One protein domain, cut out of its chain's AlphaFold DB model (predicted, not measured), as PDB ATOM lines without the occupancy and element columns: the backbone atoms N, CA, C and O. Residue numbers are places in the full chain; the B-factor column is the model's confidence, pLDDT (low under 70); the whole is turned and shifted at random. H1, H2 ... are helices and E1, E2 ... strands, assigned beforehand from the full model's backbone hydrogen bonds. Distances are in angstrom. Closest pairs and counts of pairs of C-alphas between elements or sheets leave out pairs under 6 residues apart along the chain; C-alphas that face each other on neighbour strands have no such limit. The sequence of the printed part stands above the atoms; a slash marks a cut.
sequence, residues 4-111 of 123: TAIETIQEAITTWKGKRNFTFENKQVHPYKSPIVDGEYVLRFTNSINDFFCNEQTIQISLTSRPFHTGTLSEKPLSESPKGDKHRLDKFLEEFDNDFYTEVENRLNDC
ATOM      1  N   THR A   4      -2.144  13.434 -32.550       87.88
ATOM      2  CA  THR A   4      -1.905  13.300 -31.107       87.88
ATOM      3  C   THR A   4      -3.195  13.433 -30.302       87.88
ATOM      4  O   THR A   4      -3.385  12.720 -29.319       87.88
ATOM      5  N   ALA A   5      -4.111  14.311 -30.726       86.88
ATOM      6  CA  ALA A   5      -5.423  14.444 -30.095       86.88
ATOM      7  C   ALA A   5      -6.250  13.159 -30.238       86.88
ATOM      8  O   ALA A   5      -6.816  12.679 -29.258       86.88
ATOM      9  N   ILE A   6      -6.260  12.567 -31.438       89.56
ATOM     10  CA  ILE A   6      -6.969  11.309 -31.703       89.56
ATOM     11  C   ILE A   6      -6.410  10.184 -30.829       89.56
ATOM     12  O   ILE A   6      -7.181   9.520 -30.142       89.56
ATOM     13  N   GLU A   7      -5.090  10.002 -30.816       93.00
ATOM     14  CA  GLU A   7      -4.427   8.955 -30.024       93.00
ATOM     15  C   GLU A   7      -4.721   9.110 -28.527       93.00
ATOM     16  O   GLU A   7      -5.029   8.135 -27.846       93.00
ATOM     17  N   THR A   8      -4.712  10.346 -28.027       91.44
ATOM     18  CA  THR A   8      -4.992  10.644 -26.617       91.44
ATOM     19  C   THR A   8      -6.435  10.301 -26.229       91.44
ATOM     20  O   THR A   8      -6.680   9.706 -25.179       91.44
ATOM     21  N   ILE A   9      -7.406  10.650 -27.078       91.50
ATOM     22  CA  ILE A   9      -8.819  10.302 -26.868       91.50
ATOM     23  C   ILE A   9      -9.021   8.783 -26.963       91.50
ATOM     24  O   ILE A   9      -9.735   8.200 -26.149       91.50
ATOM     25  N   GLN A  10      -8.370   8.124 -27.924       93.12
ATOM     26  CA  GLN A  10      -8.420   6.668 -28.077       93.12
ATOM     27  C   GLN A  10      -7.831   5.933 -26.869       93.12
ATOM     28  O   GLN A  10      -8.380   4.905 -26.471       93.12
ATOM     29  N   GLU A  11      -6.759   6.457 -26.272       94.75
ATOM     30  CA  GLU A  11      -6.172   5.917 -25.044       94.75
ATOM     31  C   GLU A  11      -7.202   5.922 -23.906       94.75
ATOM     32  O   GLU A  11      -7.494   4.865 -23.349       94.75
ATOM     33  N   ALA A  12      -7.830   7.073 -23.632       94.56
ATOM     34  CA  ALA A  12      -8.860   7.200 -22.595       94.56
ATOM     35  C   ALA A  12     -10.047   6.250 -22.832       94.56
ATOM     36  O   ALA A  12     -10.472   5.528 -21.927       94.56
ATOM     37  N   ILE A  13     -10.536   6.168 -24.075       95.06
ATOM     38  CA  ILE A  13     -11.609   5.238 -24.460       95.06
ATOM     39  C   ILE A  13     -11.198   3.782 -24.222       95.06
ATOM     40  O   ILE A  13     -11.998   2.983 -23.734       95.06
ATOM     41  N   THR A  14      -9.966   3.421 -24.584       95.81
ATOM     42  CA  THR A  14      -9.454   2.054 -24.429       95.81
ATOM     43  C   THR A  14      -9.342   1.688 -22.954       95.81
ATOM     44  O   THR A  14      -9.810   0.620 -22.554       95.81
ATOM     45  N   THR A  15      -8.800   2.589 -22.133       95.94
ATOM     46  CA  THR A  15      -8.737   2.415 -20.679       95.94
ATOM     47  C   THR A  15     -10.128   2.235 -20.078       95.94
ATOM     48  O   THR A  15     -10.334   1.303 -19.304       95.94
ATOM     49  N   TRP A  16     -11.100   3.066 -20.460       95.81
ATOM     50  CA  TRP A  16     -12.479   2.945 -19.982       95.81
ATOM     51  C   TRP A  16     -13.139   1.625 -20.395       95.81
ATOM     52  O   TRP A  16     -13.746   0.962 -19.560       95.81
ATOM     53  N   LYS A  17     -12.975   1.185 -21.651       93.62
ATOM     54  CA  LYS A  17     -13.502  -0.111 -22.120       93.62
ATOM     55  C   LYS A  17     -12.899  -1.316 -21.396       93.62
ATOM     56  O   LYS A  17     -13.557  -2.357 -21.319       93.62
ATOM     57  N   GLY A  18     -11.653  -1.185 -20.935       92.12
ATOM     58  CA  GLY A  18     -10.944  -2.205 -20.163       92.12
ATOM     59  C   GLY A  18     -11.363  -2.271 -18.693       92.12
ATOM     60  O   GLY A  18     -11.159  -3.301 -18.059       92.12
ATOM     61  N   LYS A  19     -11.971  -1.208 -18.153       91.75
ATOM     62  CA  LYS A  19     -12.550  -1.193 -16.806       91.75
ATOM     63  C   LYS A  19     -13.993  -1.683 -16.875       91.75
ATOM     64  O   LYS A  19     -14.827  -1.018 -17.486       91.75
ATOM     65  N   ARG A  20     -14.277  -2.831 -16.268       88.12
ATOM     66  CA  ARG A  20     -15.621  -3.416 -16.177       88.12
ATOM     67  C   ARG A  20     -15.800  -4.029 -14.800       88.12
ATOM     68  O   ARG A  20     -14.869  -4.680 -14.319       88.12
ATOM     69  N   ASN A  21     -16.976  -3.859 -14.210       86.56
ATOM     70  CA  ASN A  21     -17.330  -4.562 -12.975       86.56
ATOM     71  C   ASN A  21     -18.027  -5.892 -13.278       86.56
ATOM     72  O   ASN A  21     -18.025  -6.784 -12.431       86.56
ATOM     73  N   PHE A  22     -18.569  -6.053 -14.491       83.44
ATOM     74  CA  PHE A  22     -19.254  -7.274 -14.908       83.44
ATOM     75  C   PHE A  22     -18.669  -7.854 -16.200       83.44
ATOM     76  O   PHE A  22     -18.320  -7.136 -17.137       83.44
ATOM     77  N   THR A  23     -18.588  -9.183 -16.286       81.75
ATOM     78  CA  THR A  23     -17.999  -9.880 -17.445       81.75
ATOM     79  C   THR A  23     -18.811  -9.681 -18.731       81.75
ATOM     80  O   THR A  23     -18.241  -9.558 -19.813       81.75
ATOM     81  N   PHE A  24     -20.135  -9.609 -18.607       83.25
ATOM     82  CA  PHE A  24     -21.107  -9.405 -19.693       83.25
ATOM     83  C   PHE A  24     -21.394  -7.919 -19.977       83.25
ATOM     84  O   PHE A  24     -22.283  -7.574 -20.752       83.25
ATOM     85  N   GLU A  25     -20.634  -7.014 -19.362       89.75
ATOM     86  CA  GLU A  25     -20.747  -5.585 -19.612       89.75
ATOM     87  C   GLU A  25     -20.251  -5.229 -21.022       89.75
ATOM     88  O   GLU A  25     -19.115  -5.538 -21.411       89.75
ATOM     89  N   ASN A  26     -21.099  -4.548 -21.792       92.88
ATOM     90  CA  ASN A  26     -20.823  -4.132 -23.159       92.88
ATOM     91  C   ASN A  26     -20.747  -2.604 -23.272       92.88
ATOM     92  O   ASN A  26     -21.759  -1.901 -23.230       92.88
ATOM     93  N   LYS A  27     -19.521  -2.121 -23.495       95.38
ATOM     94  CA  LYS A  27     -19.161  -0.707 -23.637       95.38
ATOM     95  C   LYS A  27     -18.943  -0.315 -25.099       95.38
ATOM     96  O   LYS A  27     -18.018  -0.801 -25.764       95.38
ATOM     97  N   GLN A  28     -19.732   0.634 -25.590       95.75
ATOM     98  CA  GLN A  28     -19.689   1.124 -26.970       95.75
ATOM     99  C   GLN A  28     -19.441   2.633 -27.035       95.75
ATOM    100  O   GLN A  28     -19.731   3.378 -26.101       95.75
ATOM    101  N   VAL A  29     -18.866   3.077 -28.157       95.31
ATOM    102  CA  VAL A  29     -18.620   4.495 -28.445       95.31
ATOM    103  C   VAL A  29     -19.163   4.804 -29.823       95.31
ATOM    104  O   VAL A  29     -18.832   4.117 -30.789       95.31
ATOM    105  N   HIS A  30     -19.954   5.863 -29.906       94.00
ATOM    106  CA  HIS A  30     -20.582   6.327 -31.129       94.00
ATOM    107  C   HIS A  30     -20.084   7.743 -31.433       94.00
ATOM    108  O   HIS A  30     -20.558   8.703 -30.818       94.00
ATOM    109  N   PRO A  31     -19.105   7.895 -32.340       89.75
ATOM    110  CA  PRO A  31     -18.717   9.204 -32.835       89.75
ATOM    111  C   PRO A  31     -19.748   9.709 -33.849       89.75
ATOM    112  O   PRO A  31     -20.198   8.960 -34.718       89.75
ATOM    113  N   TYR A  32     -20.093  10.989 -33.778       87.81
ATOM    114  CA  TYR A  32     -20.923  11.653 -34.783       87.81
ATOM    115  C   TYR A  32     -20.509  13.115 -34.941       87.81
ATOM    116  O   TYR A  32     -19.847  13.696 -34.080       87.81
ATOM    117  N   LYS A  33     -20.870  13.705 -36.081       85.06
ATOM    118  CA  LYS A  33     -20.624  15.123 -36.344       85.06
ATOM    119  C   LYS A  33     -21.621  15.971 -35.561       85.06
ATOM    120  O   LYS A  33     -22.811  15.650 -35.540       85.06
ATOM    121  N   SER A  34     -21.139  17.038 -34.933       80.69
ATOM    122  CA  SER A  34     -21.990  18.009 -34.245       80.69
ATOM    123  C   SER A  34     -22.997  18.606 -35.238       80.69
ATOM    124  O   SER A  34     -22.587  19.095 -36.290       80.69
ATOM    125  N   PRO A  35     -24.311  18.589 -34.946       79.69
ATOM    126  CA  PRO A  35     -25.301  19.252 -35.795       79.69
ATOM    127  C   PRO A  35     -25.303  20.779 -35.609       79.69
ATOM    128  O   PRO A  35     -25.991  21.479 -36.343       79.69
ATOM    129  N   ILE A  36     -24.575  21.287 -34.607       79.81
ATOM    130  CA  ILE A  36     -24.548  22.705 -34.225       79.81
ATOM    131  C   ILE A  36     -23.269  23.379 -34.732       79.81
ATOM    132  O   ILE A  36     -23.319  24.513 -35.202       79.81
ATOM    133  N   VAL A  37     -22.127  22.692 -34.637       77.62
ATOM    134  CA  VAL A  37     -20.813  23.241 -34.991       77.62
ATOM    135  C   VAL A  37     -20.208  22.426 -36.126       77.62
ATOM    136  O   VAL A  37     -19.890  21.249 -35.962       77.62
ATOM    137  N   ASP A  38     -20.025  23.059 -37.281       78.62
ATOM    138  CA  ASP A  38     -19.456  22.382 -38.442       78.62
ATOM    139  C   ASP A  38     -18.011  21.926 -38.178       78.62
ATOM    140  O   ASP A  38     -17.207  22.633 -37.561       78.62
ATOM    141  N   GLY A  39     -17.699  20.710 -38.620       73.06
ATOM    142  CA  GLY A  39     -16.387  20.096 -38.437       73.06
ATOM    143  C   GLY A  39     -16.045  19.637 -37.011       73.06
ATOM    144  O   GLY A  39     -14.922  19.177 -36.815       73.06
ATOM    145  N   GLU A  40     -16.945  19.732 -36.021       81.19
ATOM    146  CA  GLU A  40     -16.730  19.216 -34.653       81.19
ATOM    147  C   GLU A  40     -17.164  17.746 -34.520       81.19
ATOM    148  O   GLU A  40     -18.257  17.358 -34.948       81.19
ATOM    149  N   TYR A  41     -16.321  16.929 -33.879       82.06
ATOM    150  CA  TYR A  41     -16.666  15.561 -33.500       82.06
ATOM    151  C   TYR A  41     -17.157  15.481 -32.058       82.06
ATOM    152  O   TYR A  41     -16.502  15.934 -31.113       82.06
ATOM    153  N   VAL A  42     -18.300  14.821 -31.907       89.00
ATOM    154  CA  VAL A  42     -18.963  14.571 -30.634       89.00
ATOM    155  C   VAL A  42     -18.981  13.071 -30.383       89.00
ATOM    156  O   VAL A  42     -19.194  12.269 -31.297       89.00
ATOM    157  N   LEU A  43     -18.745  12.683 -29.136       92.94
ATOM    158  CA  LEU A  43     -18.745  11.290 -28.712       92.94
ATOM    159  C   LEU A  43     -19.971  11.009 -27.849       92.94
ATOM    160  O   LEU A  43     -20.393  11.840 -27.045       92.94
ATOM    161  N   ARG A  44     -20.542   9.821 -28.010       95.31
ATOM    162  CA  ARG A  44     -21.556   9.277 -27.110       95.31
ATOM    163  C   ARG A  44     -21.130   7.889 -26.674       95.31
ATOM    164  O   ARG A  44     -20.605   7.126 -27.485       95.31
ATOM    165  N   PHE A  45     -21.353   7.584 -25.410       97.19
ATOM    166  CA  PHE A  45     -20.944   6.336 -24.791       97.19
ATOM    167  C   PHE A  45     -22.184   5.555 -24.404       97.19
ATOM    168  O   PHE A  45     -23.156   6.134 -23.926       97.19
ATOM    169  N   THR A  46     -22.146   4.251 -24.625       97.06
ATOM    170  CA  THR A  46     -23.222   3.352 -24.219       97.06
ATOM    171  C   THR A  46     -22.615   2.264 -23.361       97.06
ATOM    172  O   THR A  46     -21.576   1.707 -23.726       97.06
ATOM    173  N   ASN A  47     -23.256   1.970 -22.237       96.50
ATOM    174  CA  ASN A  47     -22.938   0.820 -21.409       96.50
ATOM    175  C   ASN A  47     -24.188  -0.038 -21.242       96.50
ATOM    176  O   ASN A  47     -25.300   0.493 -21.166       96.50
ATOM    177  N   SER A  48     -24.022  -1.355 -21.265       94.44
ATOM    178  CA  SER A  48     -25.153  -2.270 -21.205       94.44
ATOM    179  C   SER A  48     -24.812  -3.623 -20.608       94.44
ATOM    180  O   SER A  48     -23.692  -4.109 -20.754       94.44
ATOM    181  N   ILE A  49     -25.815  -4.229 -19.981       90.25
ATOM    182  CA  ILE A  49     -25.832  -5.598 -19.478       90.25
ATOM    183  C   ILE A  49     -27.177  -6.204 -19.883       90.25
ATOM    184  O   ILE A  49     -28.217  -5.633 -19.564       90.25
ATOM    185  N   ASN A  50     -27.157  -7.351 -20.563       82.81
ATOM    186  CA  ASN A  50     -28.375  -7.990 -21.083       82.81
ATOM    187  C   ASN A  50     -28.568  -9.438 -20.606       82.81
ATOM    188  O   ASN A  50     -29.521 -10.080 -21.035       82.81
ATOM    189  N   ASP A  51     -27.679  -9.945 -19.749       79.50
ATOM    190  CA  ASP A  51     -27.584 -11.378 -19.429       79.50
ATOM    191  C   ASP A  51     -28.006 -11.715 -17.986       79.50
ATOM    192  O   ASP A  51     -27.751 -12.815 -17.497       79.50
ATOM    193  N   PHE A  52     -28.638 -10.776 -17.276       81.56
ATOM    194  CA  PHE A  52     -29.217 -11.050 -15.962       81.56
ATOM    195  C   PHE A  52     -30.640 -11.576 -16.097       81.56
ATOM    196  O   PHE A  52     -31.418 -11.067 -16.903       81.56
ATOM    197  N   PHE A  53     -31.001 -12.534 -15.249       81.31
ATOM    198  CA  PHE A  53     -32.362 -13.025 -15.106       81.31
ATOM    199  C   PHE A  53     -32.796 -12.913 -13.649       81.31
ATOM    200  O   PHE A  53     -32.074 -13.326 -12.741       81.31
ATOM    201  N   CYS A  54     -33.989 -12.373 -13.437       83.06
ATOM    202  CA  CYS A  54     -34.671 -12.377 -12.151       83.06
ATOM    203  C   CYS A  54     -36.046 -13.005 -12.356       83.06
ATOM    204  O   CYS A  54     -36.833 -12.492 -13.151       83.06
ATOM    205  N   ASN A  55     -36.309 -14.130 -11.686       80.94
ATOM    206  CA  ASN A  55     -37.555 -14.896 -11.832       80.94
ATOM    207  C   ASN A  55     -37.956 -15.128 -13.309       80.94
ATOM    208  O   ASN A  55     -39.019 -14.706 -13.759       80.94
ATOM    209  N   GLU A  56     -37.044 -15.718 -14.090       77.31
ATOM    210  CA  GLU A  56     -37.232 -16.024 -15.524       77.31
ATOM    211  C   GLU A  56     -37.380 -14.804 -16.452       77.31
ATOM    212  O   GLU A  56     -37.459 -14.958 -17.671       77.31
ATOM    213  N   GLN A  57     -37.335 -13.581 -15.918       79.75
ATOM    214  CA  GLN A  57     -37.350 -12.356 -16.710       79.75
ATOM    215  C   GLN A  57     -35.937 -11.843 -16.937       79.75
ATOM    216  O   GLN A  57     -35.174 -11.637 -15.992       79.75
ATOM    217  N   THR A  58     -35.602 -11.576 -18.196       83.94
ATOM    218  CA  THR A  58     -34.344 -10.922 -18.545       83.94
ATOM    219  C   THR A  58     -34.349  -9.473 -18.062       83.94
ATOM    220  O   THR A  58     -35.190  -8.669 -18.465       83.94
ATOM    221  N   ILE A  59     -33.363  -9.119 -17.244       84.19
ATOM    222  CA  ILE A  59     -33.065  -7.742 -16.871       84.19
ATOM    223  C   ILE A  59     -32.090  -7.187 -17.907       84.19
ATOM    224  O   ILE A  59     -30.930  -7.596 -17.988       84.19
ATOM    225  N   GLN A  60     -32.573  -6.228 -18.692       87.44
ATOM    226  CA  GLN A  60     -31.753  -5.455 -19.616       87.44
ATOM    227  C   GLN A  60     -31.496  -4.076 -19.028       87.44
ATOM    228  O   GLN A  60     -32.426  -3.323 -18.733       87.44
ATOM    229  N   ILE A  61     -30.223  -3.740 -18.885       91.19
ATOM    230  CA  ILE A  61     -29.769  -2.444 -18.398       91.19
ATOM    231  C   ILE A  61     -28.973  -1.821 -19.525       91.19
ATOM    232  O   ILE A  61     -27.988  -2.390 -19.984       91.19
ATOM    233  N   SER A  62     -29.399  -0.654 -19.991       94.31
ATOM    234  CA  SER A  62     -28.681   0.103 -21.006       94.31
ATOM    235  C   SER A  62     -28.735   1.576 -20.662       94.31
ATOM    236  O   SER A  62     -29.814   2.162 -20.566       94.31
ATOM    237  N   LEU A  63     -27.562   2.178 -20.493       96.19
ATOM    238  CA  LEU A  63     -27.426   3.607 -20.292       96.19
ATOM    239  C   LEU A  63     -26.644   4.199 -21.453       96.19
ATOM    240  O   LEU A  63     -25.628   3.662 -21.895       96.19
ATOM    241  N   THR A  64     -27.132   5.328 -21.946       96.94
ATOM    242  CA  THR A  64     -26.470   6.108 -22.983       96.94
ATOM    243  C   THR A  64     -26.103   7.465 -22.407       96.94
ATOM    244  O   THR A  64     -26.952   8.165 -21.858       96.94
ATOM    245  N   SER A  65     -24.840   7.847 -22.541       96.56
ATOM    246  CA  SER A  65     -24.326   9.096 -22.004       96.56
ATOM    247  C   SER A  65     -24.929  10.304 -22.719       96.56
ATOM    248  O   SER A  65     -25.309  10.261 -23.897       96.56
ATOM    249  N   ARG A  66     -24.889  11.451 -22.042       94.06
ATOM    250  CA  ARG A  66     -24.974  12.742 -22.732       94.06
ATOM    251  C   ARG A  66     -23.815  12.898 -23.741       94.06
ATOM    252  O   ARG A  66     -22.800  12.205 -23.624       94.06
ATOM    253  N   PRO A  67     -23.936  13.785 -24.739       92.38
ATOM    254  CA  PRO A  67     -22.850  14.068 -25.672       92.38
ATOM    255  C   PRO A  67     -21.582  14.593 -24.980       92.38
ATOM    256  O   PRO A  67     -21.664  15.471 -24.120       92.38
ATOM    257  N   PHE A  68     -20.412  14.104 -25.393       92.00
ATOM    258  CA  PHE A  68     -19.111  14.650 -25.014       92.00
ATOM    259  C   PHE A  68     -18.488  15.403 -26.188       92.00
ATOM    260  O   PHE A  68     -18.236  14.834 -27.253       92.00
ATOM    261  N   HIS A  69     -18.213  16.682 -25.961       88.56
ATOM    262  CA  HIS A  69     -17.588  17.575 -26.924       88.56
ATOM    263  C   HIS A  69     -16.081  17.608 -26.706       88.56
ATOM    264  O   HIS A  69     -15.607  17.916 -25.602       88.56
ATOM    265  N   THR A  70     -15.341  17.295 -27.765       81.56
ATOM    266  CA  THR A  70     -13.880  17.379 -27.768       81.56
ATOM    267  C   THR A  70     -13.471  18.803 -28.144       81.56
ATOM    268  O   THR A  70     -13.929  19.344 -29.148       81.56
ATOM    269  N   GLY A  71     -12.615  19.442 -27.346       80.31
ATOM    270  CA  GLY A  71     -12.058  20.752 -27.693       80.31
ATOM    271  C   GLY A  71     -10.978  20.678 -28.778       80.31
ATOM    272  O   GLY A  71     -10.635  21.703 -29.369       80.31
ATOM    273  N   THR A  72     -10.441  19.479 -29.027       78.62
ATOM    274  CA  THR A  72      -9.268  19.231 -29.881       78.62
ATOM    275  C   THR A  72      -9.576  18.476 -31.181       78.62
ATOM    276  O   THR A  72      -8.777  18.554 -32.119       78.62
ATOM    277  N   LEU A  73     -10.711  17.762 -31.284       79.62
ATOM    278  CA  LEU A  73     -11.127  17.067 -32.514       79.62
ATOM    279  C   LEU A  73     -12.185  17.873 -33.268       79.62
ATOM    280  O   LEU A  73     -13.360  17.512 -33.348       79.62
ATOM    281  N   SER A  74     -11.734  18.965 -33.876       78.44
ATOM    282  CA  SER A  74     -12.520  19.688 -34.865       78.44
ATOM    283  C   SER A  74     -11.648  20.250 -35.986       78.44
ATOM    284  O   SER A  74     -10.414  20.225 -35.921       78.44
ATOM    285  N   GLU A  75     -12.285  20.746 -37.046       74.38
ATOM    286  CA  GLU A  75     -11.600  21.496 -38.108       74.38
ATOM    287  C   GLU A  75     -11.025  22.832 -37.604       74.38
ATOM    288  O   GLU A  75     -10.020  23.308 -38.131       74.38
ATOM    289  N   LYS A  76     -11.627  23.406 -36.553       76.25
ATOM    290  CA  LYS A  76     -11.184  24.620 -35.849       76.25
ATOM    291  C   LYS A  76     -11.119  24.344 -34.339       76.25
ATOM    292  O   LYS A  76     -12.087  24.647 -33.635       76.25
ATOM    293  N   PRO A  77     -10.041  23.715 -33.841       77.25
ATOM    294  CA  PRO A  77      -9.952  23.308 -32.443       77.25
ATOM    295  C   PRO A  77     -10.038  24.520 -31.512       77.25
ATOM    296  O   PRO A  77      -9.368  25.530 -31.721       77.25
ATOM    297  N   LEU A  78     -10.866  24.409 -30.472       73.94
ATOM    298  CA  LEU A  78     -10.999  25.419 -29.414       73.94
ATOM    299  C   LEU A  78      -9.843  25.341 -28.405       73.94
ATOM    300  O   LEU A  78      -9.651  26.250 -27.601       73.94
ATOM    301  N   SER A  79      -9.096  24.236 -28.425       74.88
ATOM    302  CA  SER A  79      -7.950  23.971 -27.565       74.88
ATOM    303  C   SER A  79      -6.887  23.187 -28.328       74.88
ATOM    304  O   SER A  79      -7.196  22.258 -29.070       74.88
ATOM    305  N   GLU A  80      -5.620  23.508 -28.081       78.12
ATOM    306  CA  GLU A  80      -4.469  22.741 -28.574       78.12
ATOM    307  C   GLU A  80      -3.960  21.718 -27.548       78.12
ATOM    308  O   GLU A  80      -2.896  21.131 -27.735       78.12
ATOM    309  N   SER A  81      -4.692  21.499 -26.448       84.75
ATOM    310  CA  SER A  81      -4.281  20.607 -25.358       84.75
ATOM    311  C   SER A  81      -5.046  19.274 -25.372       84.75
ATOM    312  O   SER A  81      -6.057  19.141 -24.673       84.75
ATOM    313  N   PRO A  82      -4.542  18.242 -26.084       85.19
ATOM    314  CA  PRO A  82      -5.030  16.865 -25.989       85.19
ATOM    315  C   PRO A  82      -5.154  16.354 -24.555       85.19
ATOM    316  O   PRO A  82      -6.097  15.645 -24.223       85.19
ATOM    317  N   LYS A  83      -4.221  16.745 -23.678       87.38
ATOM    318  CA  LYS A  83      -4.220  16.330 -22.268       87.38
ATOM    319  C   LYS A  83      -5.413  16.891 -21.494       87.38
ATOM    320  O   LYS A  83      -5.953  16.195 -20.640       87.38
ATOM    321  N   GLY A  84      -5.826  18.125 -21.792       87.00
ATOM    322  CA  GLY A  84      -7.008  18.729 -21.174       87.00
ATOM    323  C   GLY A  84      -8.292  18.002 -21.572       87.00
ATOM    324  O   GLY A  84      -9.128  17.707 -20.718       87.00
ATOM    325  N   ASP A  85      -8.406  17.648 -22.852       87.38
ATOM    326  CA  ASP A  85      -9.510  16.836 -23.363       87.38
ATOM    327  C   ASP A  85      -9.513  15.428 -22.756       87.38
ATOM    328  O   ASP A  85     -10.574  14.962 -22.342       87.38
ATOM    329  N   LYS A  86      -8.339  14.794 -22.614       92.00
ATOM    330  CA  LYS A  86      -8.196  13.502 -21.924       92.00
ATOM    331  C   LYS A  86      -8.735  13.568 -20.504       92.00
ATOM    332  O   LYS A  86      -9.592  12.782 -20.144       92.00
ATOM    333  N   HIS A  87      -8.273  14.539 -19.719       93.25
ATOM    334  CA  HIS A  87      -8.661  14.661 -18.317       93.25
ATOM    335  C   HIS A  87     -10.170  14.892 -18.150       93.25
ATOM    336  O   HIS A  87     -10.806  14.283 -17.291       93.25
ATOM    337  N   ARG A  88     -10.761  15.740 -19.003       93.94
ATOM    338  CA  ARG A  88     -12.217  15.936 -19.051       93.94
ATOM    339  C   ARG A  88     -12.951  14.654 -19.424       93.94
ATOM    340  O   ARG A  88     -13.997  14.382 -18.844       93.94
ATOM    341  N   LEU A  89     -12.431  13.912 -20.400       95.06
ATOM    342  CA  LEU A  89     -13.025  12.662 -20.851       95.06
ATOM    343  C   LEU A  89     -12.936  11.579 -19.771       95.06
ATOM    344  O   LEU A  89     -13.935  10.926 -19.507       95.06
ATOM    345  N   ASP A  90     -11.792  11.433 -19.104       95.88
ATOM    346  CA  ASP A  90     -11.603  10.475 -18.010       95.88
ATOM    347  C   ASP A  90     -12.623  10.723 -16.892       95.88
ATOM    348  O   ASP A  90     -13.337   9.804 -16.495       95.88
ATOM    349  N   LYS A  91     -12.764  11.983 -16.454       96.50
ATOM    350  CA  LYS A  91     -13.760  12.364 -15.444       96.50
ATOM    351  C   LYS A  91     -15.193  12.106 -15.918       96.50
ATOM    352  O   LYS A  91     -16.012  11.593 -15.168       96.50
ATOM    353  N   PHE A  92     -15.494  12.450 -17.170       97.19
ATOM    354  CA  PHE A  92     -16.810  12.215 -17.762       97.19
ATOM    355  C   PHE A  92     -17.178  10.723 -17.776       97.19
ATOM    356  O   PHE A  92     -18.318  10.364 -17.494       97.19
ATOM    357  N   LEU A  93     -16.222   9.859 -18.120       97.00
ATOM    358  CA  LEU A  93     -16.423   8.413 -18.193       97.00
ATOM    359  C   LEU A  93     -16.526   7.772 -16.808       97.00
ATOM    360  O   LEU A  93     -17.281   6.820 -16.648       97.00
ATOM    361  N   GLU A  94     -15.811   8.302 -15.816       96.31
ATOM    362  CA  GLU A  94     -15.948   7.893 -14.415       96.31
ATOM    363  C   GLU A  94     -17.341   8.227 -13.862       96.31
ATOM    364  O   GLU A  94     -17.992   7.360 -13.287       96.31
ATOM    365  N   GLU A  95     -17.831   9.450 -14.091       96.88
ATOM    366  CA  GLU A  95     -19.202   9.842 -13.728       96.88
ATOM    367  C   GLU A  95     -20.235   8.931 -14.414       96.88
ATOM    368  O   GLU A  95     -21.134   8.412 -13.758       96.88
ATOM    369  N   PHE A  96     -20.062   8.664 -15.712       97.50
ATOM    370  CA  PHE A  96     -20.957   7.790 -16.475       97.50
ATOM    371  C   PHE A  96     -20.969   6.336 -15.976       97.50
ATOM    372  O   PHE A  96     -22.034   5.723 -15.912       97.50
ATOM    373  N   ASP A  97     -19.807   5.781 -15.620       96.31
ATOM    374  CA  ASP A  97     -19.722   4.438 -15.039       96.31
ATOM    375  C   ASP A  97     -20.411   4.386 -13.669       96.31
ATOM    376  O   ASP A  97     -21.148   3.441 -13.403       96.31
ATOM    377  N   ASN A  98     -20.236   5.406 -12.825       96.12
ATOM    378  CA  ASN A  98     -20.913   5.474 -11.527       96.12
ATOM    379  C   ASN A  98     -22.438   5.527 -11.678       96.12
ATOM    380  O   ASN A  98     -23.142   4.807 -10.969       96.12
ATOM    381  N   ASP A  99     -22.948   6.323 -12.622       96.44
ATOM    382  CA  ASP A  99     -24.382   6.385 -12.923       96.44
ATOM    383  C   ASP A  99     -24.901   5.020 -13.406       96.44
ATOM    384  O   ASP A  99     -25.950   4.550 -12.966       96.44
ATOM    385  N   PHE A 100     -24.142   4.351 -14.281       96.19
ATOM    386  CA  PHE A 100     -24.488   3.022 -14.773       96.19
ATOM    387  C   PHE A 100     -24.516   1.983 -13.647       96.19
ATOM    388  O   PHE A 100     -25.493   1.250 -13.525       96.19
ATOM    389  N   TYR A 101     -23.485   1.922 -12.803       94.69
ATOM    390  CA  TYR A 101     -23.443   0.959 -11.702       94.69
ATOM    391  C   TYR A 101     -24.495   1.243 -10.635       94.69
ATOM    392  O   TYR A 101     -25.054   0.298 -10.091       94.69
ATOM    393  N   THR A 102     -24.836   2.510 -10.406       94.94
ATOM    394  CA  THR A 102     -25.976   2.875  -9.554       94.94
ATOM    395  C   THR A 102     -27.284   2.307 -10.113       94.94
ATOM    396  O   THR A 102     -28.065   1.718  -9.370       94.94
ATOM    397  N   GLU A 103     -27.521   2.421 -11.426       93.12
ATOM    398  CA  GLU A 103     -28.697   1.807 -12.062       93.12
ATOM    399  C   GLU A 103     -28.665   0.278 -11.949       93.12
ATOM    400  O   GLU A 103     -29.691  -0.335 -11.658       93.12
ATOM    401  N   VAL A 104     -27.497  -0.349 -12.122       90.81
ATOM    402  CA  VAL A 104     -27.341  -1.797 -11.922       90.81
ATOM    403  C   VAL A 104     -27.708  -2.198 -10.497       90.81
ATOM    404  O   VAL A 104     -28.536  -3.088 -10.321       90.81
ATOM    405  N   GLU A 105     -27.150  -1.535  -9.488       90.69
ATOM    406  CA  GLU A 105     -27.460  -1.814  -8.083       90.69
ATOM    407  C   GLU A 105     -28.950  -1.645  -7.785       90.69
ATOM    408  O   GLU A 105     -29.542  -2.517  -7.154       90.69
ATOM    409  N   ASN A 106     -29.585  -0.586  -8.292       90.06
ATOM    410  CA  ASN A 106     -31.024  -0.381  -8.125       90.06
ATOM    411  C   ASN A 106     -31.837  -1.540  -8.720       90.06
ATOM    412  O   ASN A 106     -32.700  -2.098  -8.047       90.06
ATOM    413  N   ARG A 107     -31.519  -1.960  -9.951       86.56
ATOM    414  CA  ARG A 107     -32.217  -3.069 -10.625       86.56
ATOM    415  C   ARG A 107     -32.014  -4.408  -9.936       86.56
ATOM    416  O   ARG A 107     -32.931  -5.222  -9.908       86.56
ATOM    417  N   LEU A 108     -30.819  -4.646  -9.403       84.44
ATOM    418  CA  LEU A 108     -30.524  -5.861  -8.652       84.44
ATOM    419  C   LEU A 108     -31.212  -5.852  -7.281       84.44
ATOM    420  O   LEU A 108     -31.707  -6.892  -6.864       84.44
ATOM    421  N   ASN A 109     -31.307  -4.698  -6.613       85.75
ATOM    422  CA  ASN A 109     -32.026  -4.555  -5.341       85.75
ATOM    423  C   ASN A 109     -33.544  -4.750  -5.490       85.75
ATOM    424  O   ASN A 109     -34.186  -5.245  -4.565       85.75
ATOM    425  N   ASP A 110     -34.110  -4.402  -6.649       82.38
ATOM    426  CA  ASP A 110     -35.514  -4.679  -6.975       82.38
ATOM    427  C   ASP A 110     -35.784  -6.183  -7.201       82.38
ATOM    428  O   ASP A 110     -36.935  -6.624  -7.149       82.38
ATOM    429  N   CYS A 111     -34.743  -6.998  -7.424       82.25
ATOM    430  CA  CYS A 111     -34.871  -8.448  -7.531       82.25
ATOM    431  C   CYS A 111     -34.930  -9.091  -6.135       82.25
ATOM    432  O   CYS A 111     -33.913  -9.379  -5.509       82.25
TER     433      CYS A 111
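AT A GLANCE: This is residues 4 to 111 of the 123 residues of an uncharacterized protein of Chitinophagaceae bacterium (UniProt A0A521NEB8). A long, narrow, strongly twisted sheet has two helices, H1 and the longer H2, lying lengthwise over one face, while its other face is bare. The long strand E2 is its spine, with E1 along one side and E3 and E4 one after the other along the other side. The 108 printed residues include H1, E1, E2, E3, E4 and H2 in that order, a mixed class; the branched sheet's neighbour pairs are antiparallel. The rod spans 53 by 26 by 17 A and is only just loose, close to compact, with a radius of gyration of the C-alphas of 16.0 A.

IN THESE COORDINATES: H1, residues 4 to 18, begins at C-alpha 4 (-1.905, 13.300, -31.107) and is 21.0 A long. E1 is residues 26 to 33, 23.3 A; E2, residues 40 to 54, 42.7 A; E3, residues 57 to 64, 22.3 A; E4, residues 68 to 74, 12.9 A. H2, residues 82 to 109, 40.2 A, ends at C-alpha 109 (-32.026, -4.555, -5.341).

HOW THE PARTS SIT: E1, E2 and E3 form a meander, each strand the antiparallel neighbour of the one before. N 28 and O 46 are 2.8 A apart in the hairpin E1 and E2, N 49 and O 61 2.8 A in the hairpin E2 and E3, and N 43 and O 68 2.9 A between E2 and E4. H1 lies over E1 at a height over the sheet of 7.7 A. On the same face, H2 lies over E2, E3 and, only just, E4, where 3 of its C-alphas fall, at a height of 8.9 A. Residues 82 to 93 of H2 alone touch H1, the closest C-alphas being those of Ala 5 and Pro 82, 4.8 A; the helices run the same way at a shallow tilt of 20 degrees. In H1 and H2 every O i to N i+4 pair is within hydrogen-bond range.

THE WHOLE: The C-alphas farthest apart, those of Asn 55 and Lys 76, are 53.2 A apart. The printed part has no cut and no long link. Its mean pLDDT is 88.5, and no printed residue is under 70.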